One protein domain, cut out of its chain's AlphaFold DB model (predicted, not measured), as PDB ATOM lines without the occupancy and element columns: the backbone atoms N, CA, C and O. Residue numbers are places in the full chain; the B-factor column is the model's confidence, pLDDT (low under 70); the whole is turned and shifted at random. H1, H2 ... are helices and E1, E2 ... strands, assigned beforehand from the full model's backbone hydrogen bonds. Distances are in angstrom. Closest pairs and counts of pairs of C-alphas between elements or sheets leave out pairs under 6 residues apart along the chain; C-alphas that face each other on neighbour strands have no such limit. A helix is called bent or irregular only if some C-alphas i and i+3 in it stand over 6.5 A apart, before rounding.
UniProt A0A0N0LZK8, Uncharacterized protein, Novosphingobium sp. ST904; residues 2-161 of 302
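AT A GLANCE: This is residues 2 to 161 of the 302 residues of an uncharacterized protein of Novosphingobium sp. ST904 (UniProt A0A0N0LZK8). A twisted sheet of four parallel strands makes the core, with the two long helices H3 and H5 side by side over one face and the short H1 over the other. H2 only grazes the sheet, H6 packs on H5, and the last strand, E5, runs away from the sheet and pairs with no named strand. The printed part has 160 residues, with six named helices and five named strands in the order H1 E1 H2 E2 H3 E3 H4 H5 E4 H6 E5; the class is mixed, helices and strands. The sheet order is E2 E1 E3 E4. The whole is compact, with a radius of gyration of the C-alphas of 16.2 A and spans of 45 by 44 by 29 A.

IN THESE COORDINATES: The sheet holds E2, residues 52 to 55, E1, residues 20 to 25, 16.0 A long, E3, residues 85 to 91, 16.7 A long, and E4, residues 125 to 129. H3 is residues 64 to 80, 24.4 A long, and H5 residues 105 to 122, 25.5 A long. H1, residues 2 to 7, begins at C-alpha 2 (127.921, 175.148, 70.926). H2, residues 29 to 42, is 21.1 A long and only just irregular: C-alphas 30 and 33 are 6.7 A apart. H4 is residues 93 to 96 and H6 residues 144 to 149. E5, residues 152 to 159, is 21.6 A long and ends at C-alpha 159 (106.376, 168.017, 71.088).

HOW THE PARTS SIT: N 23 and O 53 of E1 and E2 are 2.8 A apart, N 24 and O 89 of E1 and E3 2.8 A, and N 90 and O 127 of E3 and E4 2.8 A, each within hydrogen-bond range. E1, H2, E2 and E3, H4 H5, E4 are strand-helix-strand units, parallel neighbour strands with helices between; E2, H3, E3 is a split one, with E1 between its strands. Their crossovers are right-handed. H3, H4 and H5 are on the same face, H1 on the opposite face at a height over the sheet of 9.1 A. H3 and H5 touch at a shallow tilt of 25 degrees, closest at the C-alphas of Leu 67 and Gly 114, 6.9 A. H5 touches H6, closest at the C-alphas of Gln 105 and Val 145, 6.1 A. Every O i to N i+4 pair is within hydrogen-bond range in H1, H3, H5 and H6, and 8 of 10 in H2; H4 is too short for one.

THE WHOLE: The C-alphas farthest apart, of Ala 79 and Glu 160, are 45.7 A apart. The printed part has no cut. The links H1 to E1 and E4 to H6 are long. Mean pLDDT of the printed part is 88.3, and residues 46 to 49 and 133 to 143 are under 70.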
ATOM      1  N   VAL A   2     126.441 175.129  70.848       94.81
ATOM      2  CA  VAL A   2     127.921 175.148  70.926       94.81
ATOM      3  C   VAL A   2     128.650 175.635  69.665       94.81
ATOM      4  O   VAL A   2     129.648 176.336  69.771       94.81
ATOM      5  N   LEU A   3     128.129 175.349  68.465       93.94
ATOM      6  CA  LEU A   3     128.705 175.894  67.227       93.94
ATOM      7  C   LEU A   3     128.516 177.412  67.119       93.94
ATOM      8  O   LEU A   3     129.421 178.096  66.664       93.94
ATOM      9  N   ARG A   4     127.391 177.964  67.592       93.94
ATOM     10  CA  ARG A   4     127.195 179.424  67.624       93.94
ATOM     11  C   ARG A   4     128.217 180.088  68.545       93.94
ATOM     12  O   ARG A   4     128.835 181.053  68.125       93.94
ATOM     13  N   VAL A   5     128.490 179.489  69.708       94.56
ATOM     14  CA  VAL A   5     129.569 179.923  70.615       94.56
ATOM     15  C   VAL A   5     130.936 179.882  69.926       94.56
ATOM     16  O   VAL A   5     131.646 180.881  69.933       94.56
ATOM     17  N   ALA A   6     131.300 178.775  69.271       92.88
ATOM     18  CA  ALA A   6     132.593 178.673  68.588       92.88
ATOM     19  C   ALA A   6     132.748 179.735  67.478       92.88
ATOM     20  O   ALA A   6     133.786 180.382  67.348       92.88
ATOM     21  N   TYR A   7     131.692 179.971  66.699       91.44
ATOM     22  CA  TYR A   7     131.696 180.980  65.638       91.44
ATOM     23  C   TYR A   7     131.472 182.421  66.138       91.44
ATOM     24  O   TYR A   7     131.591 183.344  65.339       91.44
ATOM     25  N   GLY A   8     131.178 182.638  67.426       90.94
ATOM     26  CA  GLY A   8     130.854 183.965  67.968       90.94
ATOM     27  C   GLY A   8     129.552 184.548  67.412       90.94
ATOM     28  O   GLY A   8     129.429 185.759  67.270       90.94
ATOM     29  N   LEU A   9     128.608 183.685  67.036       92.12
ATOM     30  CA  LEU A   9     127.294 184.076  66.537       92.12
ATOM     31  C   LEU A   9     126.292 184.119  67.684       92.12
ATOM     32  O   LEU A   9     126.337 183.271  68.579       92.12
ATOM     33  N   ASP A  10     125.323 185.023  67.604       92.56
ATOM     34  CA  ASP A  10     124.222 185.077  68.563       92.56
ATOM     35  C   ASP A  10     123.478 183.744  68.626       92.56
ATOM     36  O   ASP A  10     123.224 183.091  67.612       92.56
ATOM     37  N   TRP A  11     123.083 183.332  69.821       90.88
ATOM     38  CA  TRP A  11     122.220 182.189  70.056       90.88
ATOM     39  C   TRP A  11     120.783 182.675  70.249       90.88
ATOM     40  O   TRP A  11     120.386 183.048  71.343       90.88
ATOM     41  N   HIS A  12     120.015 182.693  69.154       87.00
ATOM     42  CA  HIS A  12     118.594 183.081  69.143       87.00
ATOM     43  C   HIS A  12     118.337 184.474  69.740       87.00
ATOM     44  O   HIS A  12     117.530 184.638  70.647       87.00
ATOM     45  N   GLY A  13     119.066 185.478  69.240       85.25
ATOM     46  CA  GLY A  13     118.979 186.861  69.723       85.25
ATOM     47  C   GLY A  13     119.756 187.122  71.015       85.25
ATOM     48  O   GLY A  13     119.773 188.253  71.490       85.25
ATOM     49  N   LYS A  14     120.417 186.102  71.580       87.44
ATOM     50  CA  LYS A  14     121.287 186.262  72.747       87.44
ATOM     51  C   LYS A  14     122.751 186.317  72.316       87.44
ATOM     52  O   LYS A  14     123.201 185.378  71.652       87.44
ATOM     53  N   PRO A  15     123.505 187.358  72.694       91.62
ATOM     54  CA  PRO A  15     124.910 187.459  72.332       91.62
ATOM     55  C   PRO A  15     125.704 186.294  72.927       91.62
ATOM     56  O   PRO A  15     125.462 185.871  74.059       91.62
ATOM     57  N   THR A  16     126.662 185.769  72.165       92.56
ATOM     58  CA  THR A  16     127.600 184.757  72.665       92.56
ATOM     59  C   THR A  16     129.001 185.335  72.779       92.56
ATOM     60  O   THR A  16     129.423 186.177  71.988       92.56
ATOM     61  N   LYS A  17     129.761 184.860  73.768       91.25
ATOM     62  CA  LYS A  17     131.200 185.108  73.827       91.25
ATOM     63  C   LYS A  17     131.901 184.035  73.004       91.25
ATOM     64  O   LYS A  17     131.836 182.858  73.363       91.25
ATOM     65  N   ARG A  18     132.586 184.435  71.928       91.94
ATOM     66  CA  ARG A  18     133.389 183.503  71.126       91.94
ATOM     67  C   ARG A  18     134.437 182.834  72.015       91.94
ATOM     68  O   ARG A  18     135.261 183.520  72.613       91.94
ATOM     69  N   THR A  19     134.393 181.510  72.113       92.31
ATOM     70  CA  THR A  19     135.350 180.727  72.904       92.31
ATOM     71  C   THR A  19     135.563 179.353  72.291       92.31
ATOM     72  O   THR A  19     134.711 178.862  71.543       92.31
ATOM     73  N   GLY A  20     136.701 178.734  72.596       93.25
ATOM     74  CA  GLY A  20     137.005 177.393  72.141       93.25
ATOM     75  C   GLY A  20     136.157 176.333  72.816       93.25
ATOM     76  O   GLY A  20     135.899 176.375  74.021       93.25
ATOM     77  N   VAL A  21     135.739 175.370  72.001       94.69
ATOM     78  CA  VAL A  21     134.863 174.273  72.389       94.69
ATOM     79  C   VAL A  21     135.603 172.953  72.236       94.69
ATOM     80  O   VAL A  21     136.008 172.593  71.130       94.69
ATOM     81  N   LEU A  22     135.716 172.193  73.323       95.44
ATOM     82  CA  LEU A  22     136.100 170.786  73.280       95.44
ATOM     83  C   LEU A  22     134.846 169.922  73.422       95.44
ATOM     84  O   LEU A  22     134.211 169.905  74.471       95.44
ATOM     85  N   TYR A  23     134.486 169.192  72.373       95.75
ATOM     86  CA  TYR A  23     133.353 168.272  72.379       95.75
ATOM     87  C   TYR A  23     133.844 166.835  72.543       95.75
ATOM     88  O   TYR A  23     134.497 166.301  71.647       95.75
ATOM     89  N   ILE A  24     133.529 166.198  73.667       96.06
ATOM     90  CA  ILE A  24     133.897 164.816  73.981       96.06
ATOM     91  C   ILE A  24     132.732 163.911  73.588       96.06
ATOM     92  O   ILE A  24     131.699 163.902  74.250       96.06
ATOM     93  N   ALA A  25     132.901 163.154  72.508       94.38
ATOM     94  CA  ALA A  25     131.896 162.234  71.990       94.38
ATOM     95  C   ALA A  25     132.220 160.797  72.416       94.38
ATOM     96  O   ALA A  25     132.945 160.071  71.728       94.38
ATOM     97  N   GLY A  26     131.669 160.391  73.559       88.50
ATOM     98  CA  GLY A  26     131.668 159.014  74.048       88.50
ATOM     99  C   GLY A  26     130.766 158.078  73.237       88.50
ATOM    100  O   GLY A  26     130.969 156.865  73.249       88.50
ATOM    101  N   GLU A  27     129.825 158.628  72.469       83.81
ATOM    102  CA  GLU A  27     129.010 157.910  71.488       83.81
ATOM    103  C   GLU A  27     128.788 158.728  70.205       83.81
ATOM    104  O   GLU A  27     129.282 159.842  70.065       83.81
ATOM    105  N   GLY A  28     128.119 158.151  69.197       76.19
ATOM    106  CA  GLY A  28     127.668 158.900  68.012       76.19
ATOM    107  C   GLY A  28     128.762 159.539  67.136       76.19
ATOM    108  O   GLY A  28     128.439 160.293  66.214       76.19
ATOM    109  N   LYS A  29     130.046 159.222  67.373       76.25
ATOM    110  CA  LYS A  29     131.224 159.895  66.786       76.25
ATOM    111  C   LYS A  29     131.198 160.061  65.263       76.25
ATOM    112  O   LYS A  29     131.678 161.065  64.746       76.25
ATOM    113  N   PHE A  30     130.604 159.113  64.539       75.69
ATOM    114  CA  PHE A  30     130.543 159.143  63.074       75.69
ATOM    115  C   PHE A  30     129.547 160.179  62.522       75.69
ATOM    116  O   PHE A  30     129.724 160.665  61.407       75.69
ATOM    117  N   GLY A  31     128.520 160.558  63.290       84.25
ATOM    118  CA  GLY A  31     127.471 161.476  62.835       84.25
ATOM    119  C   GLY A  31     127.781 162.960  63.052       84.25
ATOM    120  O   GLY A  31     127.250 163.810  62.337       84.25
ATOM    121  N   ILE A  32     128.644 163.297  64.016       88.31
ATOM    122  CA  ILE A  32     128.896 164.691  64.421       88.31
ATOM    123  C   ILE A  32     129.496 165.511  63.275       88.31
ATOM    124  O   ILE A  32     129.050 166.629  63.021       88.31
ATOM    125  N   GLY A  33     130.445 164.946  62.522       88.19
ATOM    126  CA  GLY A  33     131.056 165.640  61.385       88.19
ATOM    127  C   GLY A  33     130.031 166.064  60.326       88.19
ATOM    128  O   GLY A  33     130.076 167.194  59.838       88.19
ATOM    129  N   GLN A  34     129.063 165.196  60.018       88.25
ATOM    130  CA  GLN A  34     127.989 165.499  59.067       88.25
ATOM    131  C   GLN A  34     127.038 166.572  59.615       88.25
ATOM    132  O   GLN A  34     126.696 167.507  58.893       88.25
ATOM    133  N   ARG A  35     126.701 166.521  60.911       90.94
ATOM    134  CA  ARG A  35     125.886 167.557  61.574       90.94
ATOM    135  C   ARG A  35     126.562 168.928  61.537       90.94
ATOM    136  O   ARG A  35     125.909 169.914  61.209       90.94
ATOM    137  N   ILE A  36     127.871 168.996  61.795       91.12
ATOM    138  CA  ILE A  36     128.647 170.246  61.709       91.12
ATOM    139  C   ILE A  36     128.662 170.777  60.270       91.12
ATOM    140  O   ILE A  36     128.505 171.978  60.052       91.12
ATOM    141  N   LYS A  37     128.838 169.909  59.261       89.00
ATOM    142  CA  LYS A  37     128.769 170.312  57.844       89.00
ATOM    143  C   LYS A  37     127.399 170.890  57.480       89.00
ATOM    144  O   LYS A  37     127.353 171.967  56.896       89.00
ATOM    145  N   GLY A  38     126.308 170.219  57.846       90.62
ATOM    146  CA  GLY A  38     124.962 170.705  57.525       90.62
ATOM    147  C   GLY A  38     124.597 171.974  58.268       90.62
ATOM    148  O   GLY A  38     124.061 172.894  57.661       90.62
ATOM    149  N   TRP A  39     124.971 172.076  59.545       92.62
ATOM    150  CA  TRP A  39     124.764 173.299  60.311       92.62
ATOM    151  C   TRP A  39     125.479 174.494  59.663       92.62
ATOM    152  O   TRP A  39     124.864 175.543  59.490       92.62
ATOM    153  N   ARG A  40     126.733 174.328  59.223       90.81
ATOM    154  CA  ARG A  40     127.476 175.381  58.507       90.81
ATOM    155  C   ARG A  40     126.839 175.755  57.173       90.81
ATOM    156  O   ARG A  40     126.686 176.942  56.909       90.81
ATOM    157  N   ARG A  41     126.437 174.758  56.373       88.25
ATOM    158  CA  ARG A  41     125.752 174.968  55.085       88.25
ATOM    159  C   ARG A  41     124.478 175.792  55.268       88.25
ATOM    160  O   ARG A  41     124.292 176.768  54.555       88.25
ATOM    161  N   GLU A  42     123.657 175.444  56.257       88.69
ATOM    162  CA  GLU A  42     122.420 176.173  56.568       88.69
ATOM    163  C   GLU A  42     122.671 177.623  56.999       88.69
ATOM    164  O   GLU A  42     121.876 178.503  56.694       88.69
ATOM    165  N   HIS A  43     123.781 177.883  57.692       88.19
ATOM    166  CA  HIS A  43     124.118 179.214  58.201       88.19
ATOM    167  C   HIS A  43     125.045 180.003  57.258       88.19
ATOM    168  O   HIS A  43     125.601 181.019  57.666       88.19
ATOM    169  N   GLY A  44     125.244 179.545  56.014       87.50
ATOM    170  CA  GLY A  44     126.070 180.236  55.014       87.50
ATOM    171  C   GLY A  44     127.564 180.309  55.354       87.50
ATOM    172  O   GLY A  44     128.278 181.153  54.819       87.50
ATOM    173  N   LEU A  45     128.057 179.443  56.245       87.50
ATOM    174  CA  LEU A  45     129.448 179.447  56.695       87.50
ATOM    175  C   LEU A  45     130.305 178.562  55.787       87.50
ATOM    176  O   LEU A  45     130.153 177.339  55.759       87.50
ATOM    177  N   THR A  46     131.239 179.178  55.068       69.56
ATOM    178  CA  THR A  46     132.144 178.494  54.128       69.56
ATOM    179  C   THR A  46     133.488 178.103  54.756       69.56
ATOM    180  O   THR A  46     134.161 177.206  54.248       69.56
ATOM    181  N   GLY A  47     133.864 178.709  55.888       65.44
ATOM    182  CA  GLY A  47     135.113 178.434  56.607       65.44
ATOM    183  C   GLY A  47     135.054 177.248  57.582       65.44
ATOM    184  O   GLY A  47     134.022 176.945  58.194       65.44
ATOM    185  N   VAL A  48     136.197 176.580  57.768       64.12
ATOM    186  CA  VAL A  48     136.440 175.592  58.844       64.12
ATOM    187  C   VAL A  48     137.001 176.223  60.123       64.12
ATOM    188  O   VAL A  48     137.075 175.530  61.134       64.12
ATOM    189  N   ASP A  49     137.326 177.520  60.105       69.88
ATOM    190  CA  ASP A  49     137.997 178.233  61.202       69.88
ATOM    191  C   ASP A  49     137.044 178.619  62.340       69.88
ATOM    192  O   ASP A  49     136.815 179.790  62.657       69.88
ATOM    193  N   ALA A  50     136.475 177.603  62.979       82.94
ATOM    194  CA  ALA A  50     135.921 177.746  64.311       82.94
ATOM    195  C   ALA A  50     136.842 177.077  65.336       82.94
ATOM    196  O   ALA A  50     137.375 175.997  65.067       82.94
ATOM    197  N   PRO A  51     136.976 177.670  66.530       89.06
ATOM    198  CA  PRO A  51     137.679 177.089  67.652       89.06
ATOM    199  C   PRO A  51     136.880 175.911  68.235       89.06
ATOM    200  O   PRO A  51     136.294 175.986  69.308       89.06
ATOM    201  N   PHE A  52     136.777 174.816  67.486       91.19
ATOM    202  CA  PHE A  52     136.006 173.632  67.851       91.19
ATOM    203  C   PHE A  52     136.854 172.380  67.646       91.19
ATOM    204  O   PHE A  52     137.328 172.105  66.542       91.19
ATOM    205  N   ARG A  53     136.999 171.574  68.697       91.69
ATOM    206  CA  ARG A  53     137.716 170.299  68.662       91.69
ATOM    207  C   ARG A  53     136.795 169.162  69.079       91.69
ATOM    208  O   ARG A  53     136.181 169.214  70.136       91.69
ATOM    209  N   LEU A  54     136.742 168.111  68.263       92.00
ATOM    210  CA  LEU A  54     136.063 166.859  68.596       92.00
ATOM    211  C   LEU A  54     137.073 165.862  69.175       92.00
ATOM    212  O   LEU A  54     138.085 165.570  68.537       92.00
ATOM    213  N   LEU A  55     136.767 165.308  70.344       93.19
ATOM    214  CA  LEU A  55     137.466 164.183  70.951       93.19
ATOM    215  C   LEU A  55     136.555 162.942  70.867       93.19
ATOM    216  O   LEU A  55     135.621 162.821  71.655       93.19
ATOM    217  N   PRO A  56     136.766 162.026  69.901       92.25
ATOM    218  CA  PRO A  56     135.853 160.913  69.621       92.25
ATOM    219  C   PRO A  56     136.112 159.687  70.518       92.25
ATOM    220  O   PRO A  56     136.163 158.549  70.037       92.25
ATOM    221  N   VAL A  57     136.338 159.929  71.808       90.94
ATOM    222  CA  VAL A  57     136.558 158.908  72.835       90.94
ATOM    223  C   VAL A  57     135.861 159.334  74.123       90.94
ATOM    224  O   VAL A  57     135.856 160.515  74.462       90.94
ATOM    225  N   ALA A  58     135.264 158.374  74.829       90.88
ATOM    226  CA  ALA A  58     134.705 158.620  76.150       90.88
ATOM    227  C   ALA A  58     135.829 158.911  77.154       90.88
ATOM    228  O   ALA A  58     136.882 158.272  77.118       90.88
ATOM    229  N   VAL A  59     135.598 159.858  78.058       94.94
ATOM    230  CA  VAL A  59     136.502 160.145  79.176       94.94
ATOM    231  C   VAL A  59     135.854 159.642  80.453       94.94
ATOM    232  O   VAL A  59     134.680 159.915  80.684       94.94
ATOM    233  N   HIS A  60     136.609 158.907  81.268       96.19
ATOM    234  CA  HIS A  60     136.136 158.410  82.554       96.19
ATOM    235  C   HIS A  60     136.241 159.548  83.572       96.19
ATOM    236  O   HIS A  60     137.332 159.878  84.029       96.19
ATOM    237  N   MET A  61     135.119 160.183  83.892       97.31
ATOM    238  CA  MET A  61     135.098 161.406  84.703       97.31
ATOM    239  C   MET A  61     135.245 161.144  86.205       97.31
ATOM    240  O   MET A  61     135.482 162.079  86.958       97.31
ATOM    241  N   LEU A  62     135.126 159.882  86.628       96.75
ATOM    242  CA  LEU A  62     135.275 159.445  88.021       96.75
ATOM    243  C   LEU A  62     136.707 159.016  88.355       96.75
ATOM    244  O   LEU A  62     137.046 158.874  89.524       96.75
ATOM    245  N   ASP A  63     137.547 158.805  87.339       96.88
ATOM    246  CA  ASP A  63     138.932 158.380  87.510       96.88
ATOM    247  C   ASP A  63     139.874 159.599  87.502       96.88
ATOM    248  O   ASP A  63     140.010 160.263  86.464       96.88
ATOM    249  N   PRO A  64     140.584 159.889  88.609       96.38
ATOM    250  CA  PRO A  64     141.513 161.014  88.678       96.38
ATOM    251  C   PRO A  64     142.598 160.980  87.594       96.38
ATOM    252  O   PRO A  64     142.954 162.023  87.044       96.38
ATOM    253  N   ALA A  65     143.106 159.797  87.228       97.56
ATOM    254  CA  ALA A  65     144.142 159.687  86.202       97.56
ATOM    255  C   ALA A  65     143.610 160.074  84.809       97.56
ATOM    256  O   ALA A  65     144.303 160.744  84.030       97.56
ATOM    257  N   SER A  66     142.368 159.693  84.506       97.06
ATOM    258  CA  SER A  66     141.655 160.091  83.293       97.06
ATOM    259  C   SER A  66     141.372 161.593  83.252       97.06
ATOM    260  O   SER A  66     141.597 162.210  82.207       97.06
ATOM    261  N   LEU A  67     140.979 162.207  84.374       97.62
ATOM    262  CA  LEU A  67     140.809 163.663  84.472       97.62
ATOM    263  C   LEU A  67     142.126 164.410  84.214       97.62
ATOM    264  O   LEU A  67     142.160 165.333  83.401       97.62
ATOM    265  N   GLU A  68     143.238 163.976  84.810       98.12
ATOM    266  CA  GLU A  68     144.560 164.578  84.568       98.12
ATOM    267  C   GLU A  68     145.044 164.389  83.122       98.12
ATOM    268  O   GLU A  68     145.718 165.241  82.535       98.12
ATOM    269  N   LYS A  69     144.688 163.270  82.483       97.62
ATOM    270  CA  LYS A  69     144.932 163.080  81.049       97.62
ATOM    271  C   LYS A  69     144.085 164.028  80.194       97.62
ATOM    272  O   LYS A  69     144.600 164.558  79.206       97.62
ATOM    273  N   LEU A  70     142.826 164.266  80.563       97.12
ATOM    274  CA  LEU A  70     141.960 165.220  79.870       97.12
ATOM    275  C   LEU A  70     142.493 166.654  80.004       97.12
ATOM    276  O   LEU A  70     142.606 167.331  78.987       97.12
ATOM    277  N   LYS A  71     142.909 167.085  81.201       97.44
ATOM    278  CA  LYS A  71     143.536 168.403  81.420       97.44
ATOM    279  C   LYS A  71     144.753 168.617  80.519       97.44
ATOM    280  O   LYS A  71     144.789 169.573  79.753       97.44
ATOM    281  N   ARG A  72     145.675 167.647  80.479       96.62
ATOM    282  CA  ARG A  72     146.826 167.684  79.554       96.62
ATOM    283  C   ARG A  72     146.410 167.742  78.084       96.62
ATOM    284  O   ARG A  72     147.057 168.416  77.292       96.62
ATOM    285  N   THR A  73     145.338 167.043  77.710       94.31
ATOM    286  CA  THR A  73     144.797 167.097  76.342       94.31
ATOM    287  C   THR A  73     144.252 168.491  76.025       94.31
ATOM    288  O   THR A  73     144.493 169.000  74.934       94.31
ATOM    289  N   ILE A  74     143.554 169.131  76.969       94.56
ATOM    290  CA  ILE A  74     143.071 170.511  76.839       94.56
ATOM    291  C   ILE A  74     144.251 171.472  76.654       94.56
ATOM    292  O   ILE A  74     144.219 172.287  75.737       94.56
ATOM    293  N   ASP A  75     145.312 171.327  77.448       93.81
ATOM    294  CA  ASP A  75     146.507 172.176  77.351       93.81
ATOM    295  C   ASP A  75     147.234 171.999  76.014       93.81
ATOM    296  O   ASP A  75     147.655 172.970  75.390       93.81
ATOM    297  N   GLN A  76     147.324 170.764  75.516       90.94
ATOM    298  CA  GLN A  76     147.872 170.485  74.188       90.94
ATOM    299  C   GLN A  76     147.024 171.095  73.072       90.94
ATOM    300  O   GLN A  76     147.575 171.614  72.104       90.94
ATOM    301  N   VAL A  77     145.692 171.037  73.192       88.44
ATOM    302  CA  VAL A  77     144.797 171.677  72.224       88.44
ATOM    303  C   VAL A  77     145.011 173.185  72.250       88.44
ATOM    304  O   VAL A  77     145.267 173.726  71.184       88.44
ATOM    305  N   ARG A  78     145.003 173.821  73.431       89.44
ATOM    306  CA  ARG A  78     145.295 175.256  73.620       89.44
ATOM    307  C   ARG A  78     146.636 175.669  73.014       89.44
ATOM    308  O   ARG A  78     146.725 176.719  72.407       89.44
ATOM    309  N   ALA A  79     147.676 174.851  73.149       86.56
ATOM    310  CA  ALA A  79     148.988 175.163  72.585       86.56
ATOM    311  C   ALA A  79     149.046 175.013  71.053       86.56
ATOM    312  O   ALA A  79     149.869 175.648  70.397       86.56
ATOM    313  N   ALA A  80     148.206 174.150  70.474       81.25
ATOM    314  CA  ALA A  80     148.195 173.864  69.040       81.25
ATOM    315  C   ALA A  80     147.332 174.840  68.222       81.25
ATOM    316  O   ALA A  80     147.351 174.786  66.991       81.25
ATOM    317  N   VAL A  81     146.539 175.683  68.882       73.75
ATOM    318  CA  VAL A  81     145.562 176.575  68.251       73.75
ATOM    319  C   VAL A  81     145.561 177.934  68.944       73.75
ATOM    320  O   VAL A  81     145.738 178.011  70.148       73.75
ATOM    321  N   ASP A  82     145.309 179.015  68.212       73.06
ATOM    322  CA  ASP A  82     145.262 180.366  68.793       73.06
ATOM    323  C   ASP A  82     143.895 180.660  69.446       73.06
ATOM    324  O   ASP A  82     143.172 181.579  69.060       73.06
ATOM    325  N   PHE A  83     143.463 179.794  70.372       78.56
ATOM    326  CA  PHE A  83     142.255 180.020  71.164       78.56
ATOM    327  C   PHE A  83     142.239 179.256  72.493       78.56
ATOM    328  O   PHE A  83     142.663 178.107  72.603       78.56
ATOM    329  N   GLU A  84     141.625 179.885  73.495       87.44
ATOM    330  CA  GLU A  84     141.306 179.264  74.781       87.44
ATOM    331  C   GLU A  84     140.163 178.253  74.668       87.44
ATOM    332  O   GLU A  84     139.204 178.476  73.929       87.44
ATOM    333  N   ILE A  85     140.204 177.181  75.462       91.94
ATOM    334  CA  ILE A  85     139.061 176.277  75.652       91.94
ATOM    335  C   ILE A  85     138.253 176.767  76.852       91.94
ATOM    336  O   ILE A  85     138.646 176.547  77.991       91.94
ATOM    337  N   GLY A  86     137.124 177.429  76.593       94.06
ATOM    338  CA  GLY A  86     136.211 177.916  77.635       94.06
ATOM    339  C   GLY A  86     134.899 177.137  77.733       94.06
ATOM    340  O   GLY A  86     134.082 177.437  78.600       94.06
ATOM    341  N   LEU A  87     134.675 176.159  76.852       96.88
ATOM    342  CA  LEU A  87     133.494 175.301  76.874       96.88
ATOM    343  C   LEU A  87     133.880 173.844  76.605       96.88
ATOM    344  O   LEU A  87     134.432 173.526  75.551       96.88
ATOM    345  N   VAL A  88     133.541 172.944  77.524       97.62
ATOM    346  CA  VAL A  88     133.742 171.497  77.365       97.62
ATOM    347  C   VAL A  88     132.390 170.790  77.379       97.62
ATOM    348  O   VAL A  88     131.572 171.019  78.264       97.62
ATOM    349  N   VAL A  89     132.134 169.930  76.398       97.69
ATOM    350  CA  VAL A  89     130.905 169.130  76.309       97.69
ATOM    351  C   VAL A  89     131.236 167.666  76.550       97.69
ATOM    352  O   VAL A  89     132.155 167.144  75.923       97.69
ATOM    353  N   ILE A  90     130.469 167.005  77.412       97.44
ATOM    354  CA  ILE A  90     130.563 165.578  77.720       97.44
ATOM    355  C   ILE A  90     129.315 164.893  77.158       97.44
ATOM    356  O   ILE A  90     128.217 165.051  77.691       97.44
ATOM    357  N   ASP A  91     129.477 164.147  76.068       95.06
ATOM    358  CA  ASP A  91     128.392 163.486  75.340       95.06
ATOM    359  C   ASP A  91     128.584 161.959  75.333       95.06
ATOM    360  O   ASP A  91     129.379 161.435  74.555       95.06
ATOM    361  N   THR A  92     127.933 161.177  76.195       93.06
ATOM    362  CA  THR A  92     126.953 161.538  77.236       93.06
ATOM    363  C   THR A  92     127.498 161.259  78.638       93.06
ATOM    364  O   THR A  92     128.494 160.548  78.795       93.06
ATOM    365  N   VAL A  93     126.814 161.761  79.674       94.31
ATOM    366  CA  VAL A  93     127.121 161.472  81.088       94.31
ATOM    367  C   VAL A  93     127.251 159.963  81.310       94.31
ATOM    368  O   VAL A  93     128.272 159.510  81.820       94.31
ATOM    369  N   SER A  94     126.293 159.168  80.820       92.56
ATOM    370  CA  SER A  94     126.295 157.703  80.974       92.56
ATOM    371  C   SER A  94     127.543 157.016  80.395       92.56
ATOM    372  O   SER A  94     128.037 156.035  80.945       92.56
ATOM    373  N   ARG A  95     128.107 157.547  79.301       94.12
ATOM    374  CA  ARG A  95     129.345 157.031  78.692       94.12
ATOM    375  C   ARG A  95     130.605 157.465  79.430       94.12
ATOM    376  O   ARG A  95     131.648 156.851  79.233       94.12
ATOM    377  N   SER A  96     130.510 158.495  80.262       95.62
ATOM    378  CA  SER A  96     131.631 159.037  81.031       95.62
ATOM    379  C   SER A  96     131.808 158.413  82.422       95.62
ATOM    380  O   SER A  96     132.786 158.707  83.108       95.62
ATOM    381  N   ILE A  97     130.898 157.515  82.813       94.88
ATOM    382  CA  ILE A  97     130.871 156.805  84.106       94.88
ATOM    383  C   ILE A  97     130.884 155.265  83.932       94.88
ATOM    384  O   ILE A  97     130.056 154.555  84.496       94.88
ATOM    385  N   PRO A  98     131.753 154.694  83.079       93.56
ATOM    386  CA  PRO A  98     131.640 153.287  82.703       93.56
ATOM    387  C   PRO A  98     131.785 152.350  83.906       93.56
ATOM    388  O   PRO A  98     132.746 152.448  84.661       93.56
ATOM    389  N   GLY A  99     130.855 151.399  84.024       90.81
ATOM    390  CA  GLY A  99     130.819 150.438  85.131       90.81
ATOM    391  C   GLY A  99     130.073 150.931  86.372       90.81
ATOM    392  O   GLY A  99     129.835 150.128  87.266       90.81
ATOM    393  N   GLU A 100     129.650 152.195  86.394       92.94
ATOM    394  CA  GLU A 100     128.973 152.816  87.532       92.94
ATOM    395  C   GLU A 100     127.461 152.928  87.320       92.94
ATOM    396  O   GLU A 100     126.958 152.965  86.191       92.94
ATOM    397  N   ASP A 101     126.724 153.003  88.428       87.50
ATOM    398  CA  ASP A 101     125.278 153.218  88.418       87.50
ATOM    399  C   ASP A 101     124.955 154.720  88.382       87.50
ATOM    400  O   ASP A 101     125.233 155.457  89.324       87.50
ATOM    401  N   GLU A 102     124.297 155.182  87.318       85.50
ATOM    402  CA  GLU A 102     123.839 156.574  87.174       85.50
ATOM    403  C   GLU A 102     122.770 156.989  88.212       85.50
ATOM    404  O   GLU A 102     122.469 158.175  88.374       85.50
ATOM    405  N   ASN A 103     122.170 156.021  88.913       85.38
ATOM    406  CA  ASN A 103     121.267 156.273  90.035       85.38
ATOM    407  C   ASN A 103     122.022 156.455  91.361       85.38
ATOM    408  O   ASN A 103     121.435 156.946  92.327       85.38
ATOM    409  N   SER A 104     123.308 156.092  91.421       90.12
ATOM    410  CA  SER A 104     124.127 156.254  92.619       90.12
ATOM    411  C   SER A 104     124.401 157.732  92.892       90.12
ATOM    412  O   SER A 104     124.923 158.465  92.049       90.12
ATOM    413  N   GLN A 105     124.066 158.182  94.103       90.62
ATOM    414  CA  GLN A 105     124.412 159.528  94.564       90.62
ATOM    415  C   GLN A 105     125.926 159.744  94.599       90.62
ATOM    416  O   GLN A 105     126.383 160.831  94.256       90.62
ATOM    417  N   GLU A 106     126.689 158.716  94.967       93.81
ATOM    418  CA  GLU A 106     128.150 158.759  95.025       93.81
ATOM    419  C   GLU A 106     128.747 158.963  93.630       93.81
ATOM    420  O   GLU A 106     129.435 159.957  93.401       93.81
ATOM    421  N   ALA A 107     128.390 158.108  92.664       94.38
ATOM    422  CA  ALA A 107     128.907 158.205  91.299       94.38
ATOM    423  C   ALA A 107     128.574 159.559  90.653       94.38
ATOM    424  O   ALA A 107     129.408 160.160  89.974       94.38
ATOM    425  N   MET A 108     127.358 160.070  90.878       94.50
ATOM    426  CA  MET A 108     126.938 161.369  90.344       94.50
ATOM    427  C   MET A 108     127.608 162.547  91.048       94.50
ATOM    428  O   MET A 108     127.925 163.527  90.379       94.50
ATOM    429  N   SER A 109     127.892 162.444  92.350       95.25
ATOM    430  CA  SER A 109     128.688 163.454  93.063       95.25
ATOM    431  C   SER A 109     130.112 163.505  92.513       95.25
ATOM    432  O   SER A 109     130.588 164.572  92.146       95.25
ATOM    433  N   MET A 110     130.748 162.345  92.323       96.56
ATOM    434  CA  MET A 110     132.083 162.267  91.725       96.56
ATOM    435  C   MET A 110     132.115 162.787  90.280       96.56
ATOM    436  O   MET A 110     133.078 163.435  89.874       96.56
ATOM    437  N   PHE A 111     131.063 162.546  89.489       96.94
ATOM    438  CA  PHE A 111     130.935 163.133  88.152       96.94
ATOM    439  C   PHE A 111     130.879 164.669  88.203       96.94
ATOM    440  O   PHE A 111     131.541 165.333  87.399       96.94
ATOM    441  N   ILE A 112     130.113 165.234  89.144       96.44
ATOM    442  CA  ILE A 112     130.034 166.686  89.364       96.44
ATOM    443  C   ILE A 112     131.402 167.237  89.773       96.44
ATOM    444  O   ILE A 112     131.836 168.234  89.199       96.44
ATOM    445  N   ASP A 113     132.116 166.567  90.678       97.25
ATOM    446  CA  ASP A 113     133.468 166.963  91.090       97.25
ATOM    447  C   ASP A 113     134.451 166.935  89.909       97.25
ATOM    448  O   ASP A 113     135.245 167.862  89.719       97.25
ATOM    449  N   GLY A 114     134.357 165.916  89.050       97.94
ATOM    450  CA  GLY A 114     135.116 165.842  87.804       97.94
ATOM    451  C   GLY A 114     134.799 167.003  86.857       97.94
ATOM    452  O   GLY A 114     135.710 167.604  86.285       97.94
ATOM    453  N   CYS A 115     133.521 167.372  86.719       97.94
ATOM    454  CA  CYS A 115     133.115 168.551  85.951       97.94
ATOM    455  C   CYS A 115     133.685 169.839  86.557       97.94
ATOM    456  O   CYS A 115     134.261 170.640  85.821       97.94
ATOM    457  N   ALA A 116     133.606 170.008  87.879       97.44
ATOM    458  CA  ALA A 116     134.141 171.168  88.588       97.44
ATOM    459  C   ALA A 116     135.660 171.303  88.394       97.44
ATOM    460  O   ALA A 116     136.155 172.395  88.110       97.44
ATOM    461  N   ALA A 117     136.405 170.196  88.445       98.06
ATOM    462  CA  ALA A 117     137.842 170.189  88.183       98.06
ATOM    463  C   ALA A 117     138.181 170.650  86.752       98.06
ATOM    464  O   ALA A 117     139.165 171.365  86.544       98.06
ATOM    465  N   ILE A 118     137.371 170.271  85.756       98.06
ATOM    466  CA  ILE A 118     137.540 170.729  84.368       98.06
ATOM    467  C   ILE A 118     137.113 172.193  84.205       98.06
ATOM    468  O   ILE A 118     137.812 172.940  83.521       98.06
ATOM    469  N   GLN A 119     136.029 172.633  84.855       96.88
ATOM    470  CA  GLN A 119     135.618 174.041  84.871       96.88
ATOM    471  C   GLN A 119     136.724 174.933  85.440       96.88
ATOM    472  O   GLN A 119     137.064 175.937  84.817       96.88
ATOM    473  N   GLN A 120     137.325 174.540  86.567       97.19
ATOM    474  CA  GLN A 120     138.444 175.253  87.189       97.19
ATOM    475  C   GLN A 120     139.672 175.297  86.272       97.19
ATOM    476  O   GLN A 120     140.251 176.362  86.078       97.19
ATOM    477  N   HIS A 121     140.039 174.170  85.651       96.94
ATOM    478  CA  HIS A 121     141.182 174.096  84.726       96.94
ATOM    479  C   HIS A 121     140.985 174.936  83.453       96.94
ATOM    480  O   HIS A 121     141.929 175.499  82.890       96.94
ATOM    481  N   CYS A 122     139.745 175.020  82.971       94.88
ATOM    482  CA  CYS A 122     139.404 175.781  81.772       94.88
ATOM    483  C   CYS A 122     139.077 177.252  82.064       94.88
ATOM    484  O   CYS A 122     139.075 178.058  81.138       94.88
ATOM    485  N   ASN A 123     138.788 177.596  83.323       94.75
ATOM    486  CA  ASN A 123     138.077 178.817  83.702       94.75
ATOM    487  C   ASN A 123     136.820 179.029  82.830       94.75
ATOM    488  O   ASN A 123     136.637 180.074  82.199       94.75
ATOM    489  N   GLY A 124     136.002 177.978  82.718       94.62
ATOM    490  CA  GLY A 124     134.945 177.886  81.712       94.62
ATOM    491  C   GLY A 124     133.747 177.035  82.123       94.62
ATOM    492  O   GLY A 124     133.559 176.688  83.287       94.62
ATOM    493  N   THR A 125     132.917 176.698  81.140       96.44
ATOM    494  CA  THR A 125     131.669 175.951  81.333       96.44
ATOM    495  C   THR A 125     131.832 174.494  80.916       96.44
ATOM    496  O   THR A 125     132.457 174.197  79.897       96.44
ATOM    497  N   VAL A 126     131.219 173.579  81.670       97.81
ATOM    498  CA  VAL A 126     131.074 172.170  81.288       97.81
ATOM    499  C   VAL A 126     129.596 171.874  81.048       97.81
ATOM    500  O   VAL A 126     128.748 172.275  81.839       97.81
ATOM    501  N   ILE A 127     129.282 171.180  79.953       97.56
ATOM    502  CA  ILE A 127     127.928 170.720  79.626       97.56
ATOM    503  C   ILE A 127     127.931 169.197  79.580       97.56
ATOM    504  O   ILE A 127     128.570 168.611  78.707       97.56
ATOM    505  N   GLY A 128     127.181 168.558  80.474       95.88
ATOM    506  CA  GLY A 128     126.884 167.130  80.392       95.88
ATOM    507  C   GLY A 128     125.612 166.885  79.583       95.88
ATOM    508  O   GLY A 128     124.549 167.384  79.946       95.88
ATOM    509  N   ILE A 129     125.697 166.111  78.501       94.56
ATOM    510  CA  ILE A 129     124.509 165.625  77.792       94.56
ATOM    511  C   ILE A 129     124.010 164.389  78.521       94.56
ATOM    512  O   ILE A 129     124.716 163.383  78.609       94.56
ATOM    513  N   HIS A 130     122.789 164.465  79.041       91.56
ATOM    514  CA  HIS A 130     122.193 163.390  79.818       91.56
ATOM    515  C   HIS A 130     120.873 162.923  79.219       91.56
ATOM    516  O   HIS A 130     120.108 163.710  78.663       91.56
ATOM    517  N   HIS A 131     120.602 161.626  79.330       86.75
ATOM    518  CA  HIS A 131     119.346 161.064  78.854       86.75
ATOM    519  C   HIS A 131     118.218 161.345  79.855       86.75
ATOM    520  O   HIS A 131     118.403 161.262  81.069       86.75
ATOM    521  N   ALA A 132     117.022 161.628  79.341       74.88
ATOM    522  CA  ALA A 132     115.820 161.699  80.164       74.88
ATOM    523  C   ALA A 132     115.430 160.308  80.699       74.88
ATOM    524  O   ALA A 132     115.762 159.273  80.104       74.88
ATOM    525  N   GLY A 133     114.736 160.280  81.841       64.69
ATOM    526  CA  GLY A 133     114.194 159.048  82.409       64.69
ATOM    527  C   GLY A 133     113.112 158.431  81.517       64.69
ATOM    528  O   GLY A 133     112.565 159.080  80.631       64.69
ATOM    529  N   LYS A 134     112.774 157.156  81.763       52.75
ATOM    530  CA  LYS A 134     111.631 156.496  81.094       52.75
ATOM    531  C   LYS A 134     110.294 157.166  81.422       52.75
ATOM    532  O   LYS A 134     109.359 157.070  80.635       52.75
ATOM    533  N   ASP A 135     110.218 157.784  82.594       54.94
ATOM    534  CA  ASP A 135     109.086 158.575  83.044       54.94
ATOM    535  C   ASP A 135     109.417 160.049  82.799       54.94
ATOM    536  O   ASP A 135     110.223 160.642  83.520       54.94
ATOM    537  N   LEU A 136     108.858 160.598  81.719       55.31
ATOM    538  CA  LEU A 136     109.108 161.971  81.283       55.31
ATOM    539  C   LEU A 136     108.653 162.997  82.331       55.31
ATOM    540  O   LEU A 136     109.186 164.108  82.330       55.31
ATOM    541  N   ASP A 137     107.747 162.612  83.231       47.56
ATOM    542  CA  ASP A 137     107.178 163.467  84.275       47.56
ATOM    543  C   ASP A 137     108.099 163.545  85.506       47.56
ATOM    544  O   ASP A 137     107.963 164.428  86.350       47.56
ATOM    545  N   ARG A 138     109.098 162.652  85.604       51.22
ATOM    546  CA  ARG A 138     110.086 162.626  86.702       51.22
ATOM    547  C   ARG A 138     111.386 163.371  86.384       51.22
ATOM    548  O   ARG A 138     112.281 163.388  87.225       51.22
ATOM    549  N   GLY A 139     111.483 163.993  85.208       58.88
ATOM    550  CA  GLY A 139     112.648 164.776  84.787       58.88
ATOM    551  C   GLY A 139     113.826 163.923  84.295       58.88
ATOM    552  O   GLY A 139     113.658 162.896  83.627       58.88
ATOM    553  N   MET A 140     115.048 164.386  84.572       57.62
ATOM    554  CA  MET A 140     116.294 163.711  84.188       57.62
ATOM    555  C   MET A 140     116.372 162.278  84.750       57.62
ATOM    556  O   MET A 140     115.885 161.993  85.842       57.62
ATOM    557  N   ARG A 141     117.000 161.351  84.010       58.12
ATOM    558  CA  ARG A 141     117.249 159.980  84.492       58.12
ATOM    559  C   ARG A 141     118.255 160.002  85.651       58.12
ATOM    560  O   ARG A 141     119.171 160.815  85.636       58.12
ATOM    561  N   GLY A 142     118.168 159.067  86.591       63.09
ATOM    562  CA  GLY A 142     119.215 158.882  87.601       63.09
ATOM    563  C   GLY A 142     119.024 159.700  88.879       63.09
ATOM    564  O   GLY A 142     117.905 160.032  89.268       63.09
ATOM    565  N   SER A 143     120.130 159.967  89.569       68.69
ATOM    566  CA  SER A 143     120.135 160.639  90.871       68.69
ATOM    567  C   SER A 143     119.729 162.118  90.794       68.69
ATOM    568  O   SER A 143     120.237 162.873  89.961       68.69
ATOM    569  N   THR A 144     118.912 162.583  91.749       78.38
ATOM    570  CA  THR A 144     118.568 164.013  91.927       78.38
ATOM    571  C   THR A 144     119.786 164.892  92.232       78.38
ATOM    572  O   THR A 144     119.703 166.115  92.141       78.38
ATOM    573  N   VAL A 145     120.924 164.277  92.574       84.12
ATOM    574  CA  VAL A 145     122.209 164.945  92.809       84.12
ATOM    575  C   VAL A 145     122.669 165.740  91.588       84.12
ATOM    576  O   VAL A 145     123.137 166.861  91.762       84.12
ATOM    577  N   LEU A 146     122.469 165.231  90.362       86.69
ATOM    578  CA  LEU A 146     122.824 165.972  89.143       86.69
ATOM    579  C   LEU A 146     122.070 167.299  89.049       86.69
ATOM    580  O   LEU A 146     122.686 168.341  88.832       86.69
ATOM    581  N   LEU A 147     120.752 167.269  89.278       86.25
ATOM    582  CA  LEU A 147     119.930 168.477  89.271       86.25
ATOM    583  C   LEU A 147     120.339 169.428  90.401       86.25
ATOM    584  O   LEU A 147     120.341 170.637  90.208       86.25
ATOM    585  N   GLY A 148     120.708 168.909  91.575       86.12
ATOM    586  CA  GLY A 148     121.221 169.709  92.689       86.12
ATOM    587  C   GLY A 148     122.556 170.396  92.379       86.12
ATOM    588  O   GLY A 148     122.710 171.576  92.692       86.12
ATOM    589  N   GLY A 149     123.475 169.684  91.725       87.94
ATOM    590  CA  GLY A 149     124.845 170.127  91.463       87.94
ATOM    591  C   GLY A 149     125.060 170.945  90.189       87.94
ATOM    592  O   GLY A 149     126.121 171.543  90.050       87.94
ATOM    593  N   CYS A 150     124.095 171.006  89.265       91.50
ATOM    594  CA  CYS A 150     124.200 171.870  88.087       91.50
ATOM    595  C   CYS A 150     123.675 173.291  88.356       91.50
ATOM    596  O   CYS A 150     122.661 173.467  89.039       91.50
ATOM    597  N   ASP A 151     124.297 174.303  87.751       92.25
ATOM    598  CA  ASP A 151     123.777 175.679  87.780       92.25
ATOM    599  C   ASP A 151     122.553 175.847  86.867       92.25
ATOM    600  O   ASP A 151     121.584 176.513  87.234       92.25
ATOM    601  N   THR A 152     122.571 175.182  85.709       92.25
ATOM    602  CA  THR A 152     121.499 175.215  84.710       92.25
ATOM    603  C   THR A 152     121.159 173.798  84.250       92.25
ATOM    604  O   THR A 152     122.051 173.048  83.853       92.25
ATOM    605  N   SER A 153     119.868 173.454  84.250       91.56
ATOM    606  CA  SER A 153     119.328 172.256  83.598       91.56
ATOM    607  C   SER A 153     118.437 172.666  82.433       91.56
ATOM    608  O   SER A 153     117.488 173.435  82.605       91.56
ATOM    609  N   ILE A 154     118.741 172.139  81.249       91.44
ATOM    610  CA  ILE A 154     117.973 172.359  80.026       91.44
ATOM    611  C   ILE A 154     117.419 171.021  79.567       91.44
ATOM    612  O   ILE A 154     118.172 170.088  79.279       91.44
ATOM    613  N   ARG A 155     116.102 170.958  79.422       89.44
ATOM    614  CA  ARG A 155     115.410 169.820  78.839       89.44
ATOM    615  C   ARG A 155     115.154 170.061  77.365       89.44
ATOM    616  O   ARG A 155     114.727 171.135  76.961       89.44
ATOM    617  N   VAL A 156     115.389 169.024  76.566       90.69
ATOM    618  CA  VAL A 156     115.034 168.995  75.148       90.69
ATOM    619  C   VAL A 156     114.084 167.828  74.918       90.69
ATOM    620  O   VAL A 156     114.452 166.675  75.148       90.69
ATOM    621  N   ALA A 157     112.866 168.116  74.469       86.62
ATOM    622  CA  ALA A 157     111.825 167.121  74.236       86.62
ATOM    623  C   ALA A 157     111.184 167.315  72.859       86.62
ATOM    624  O   ALA A 157     111.138 168.422  72.336       86.62
ATOM    625  N   LYS A 158     110.687 166.233  72.255       82.56
ATOM    626  CA  LYS A 158     109.800 166.358  71.094       82.56
ATOM    627  C   LYS A 158     108.394 166.689  71.572       82.56
ATOM    628  O   LYS A 158     107.901 166.019  72.475       82.56
ATOM    629  N   ASP A 159     107.777 167.657  70.918       77.38
ATOM    630  CA  ASP A 159     106.376 168.017  71.088       77.38
ATOM    631  C   ASP A 159     105.704 168.003  69.715       77.38
ATOM    632  O   ASP A 159     105.980 168.857  68.870       77.38
ATOM    633  N   GLU A 160     104.911 166.961  69.468       76.38
ATOM    634  CA  GLU A 160     104.303 166.649  68.171       76.38
ATOM    635  C   GLU A 160     105.297 166.743  66.991       76.38
ATOM    636  O   GLU A 160     106.082 165.819  66.748       76.38
ATOM    637  N   ALA A 161     105.265 167.857  66.252       75.69
ATOM    638  CA  ALA A 161     106.098 168.141  65.084       75.69
ATOM    639  C   ALA A 161     107.337 169.007  65.390       75.69
ATOM    640  O   ALA A 161     108.187 169.203  64.517       75.69
TER     641      ALA A 161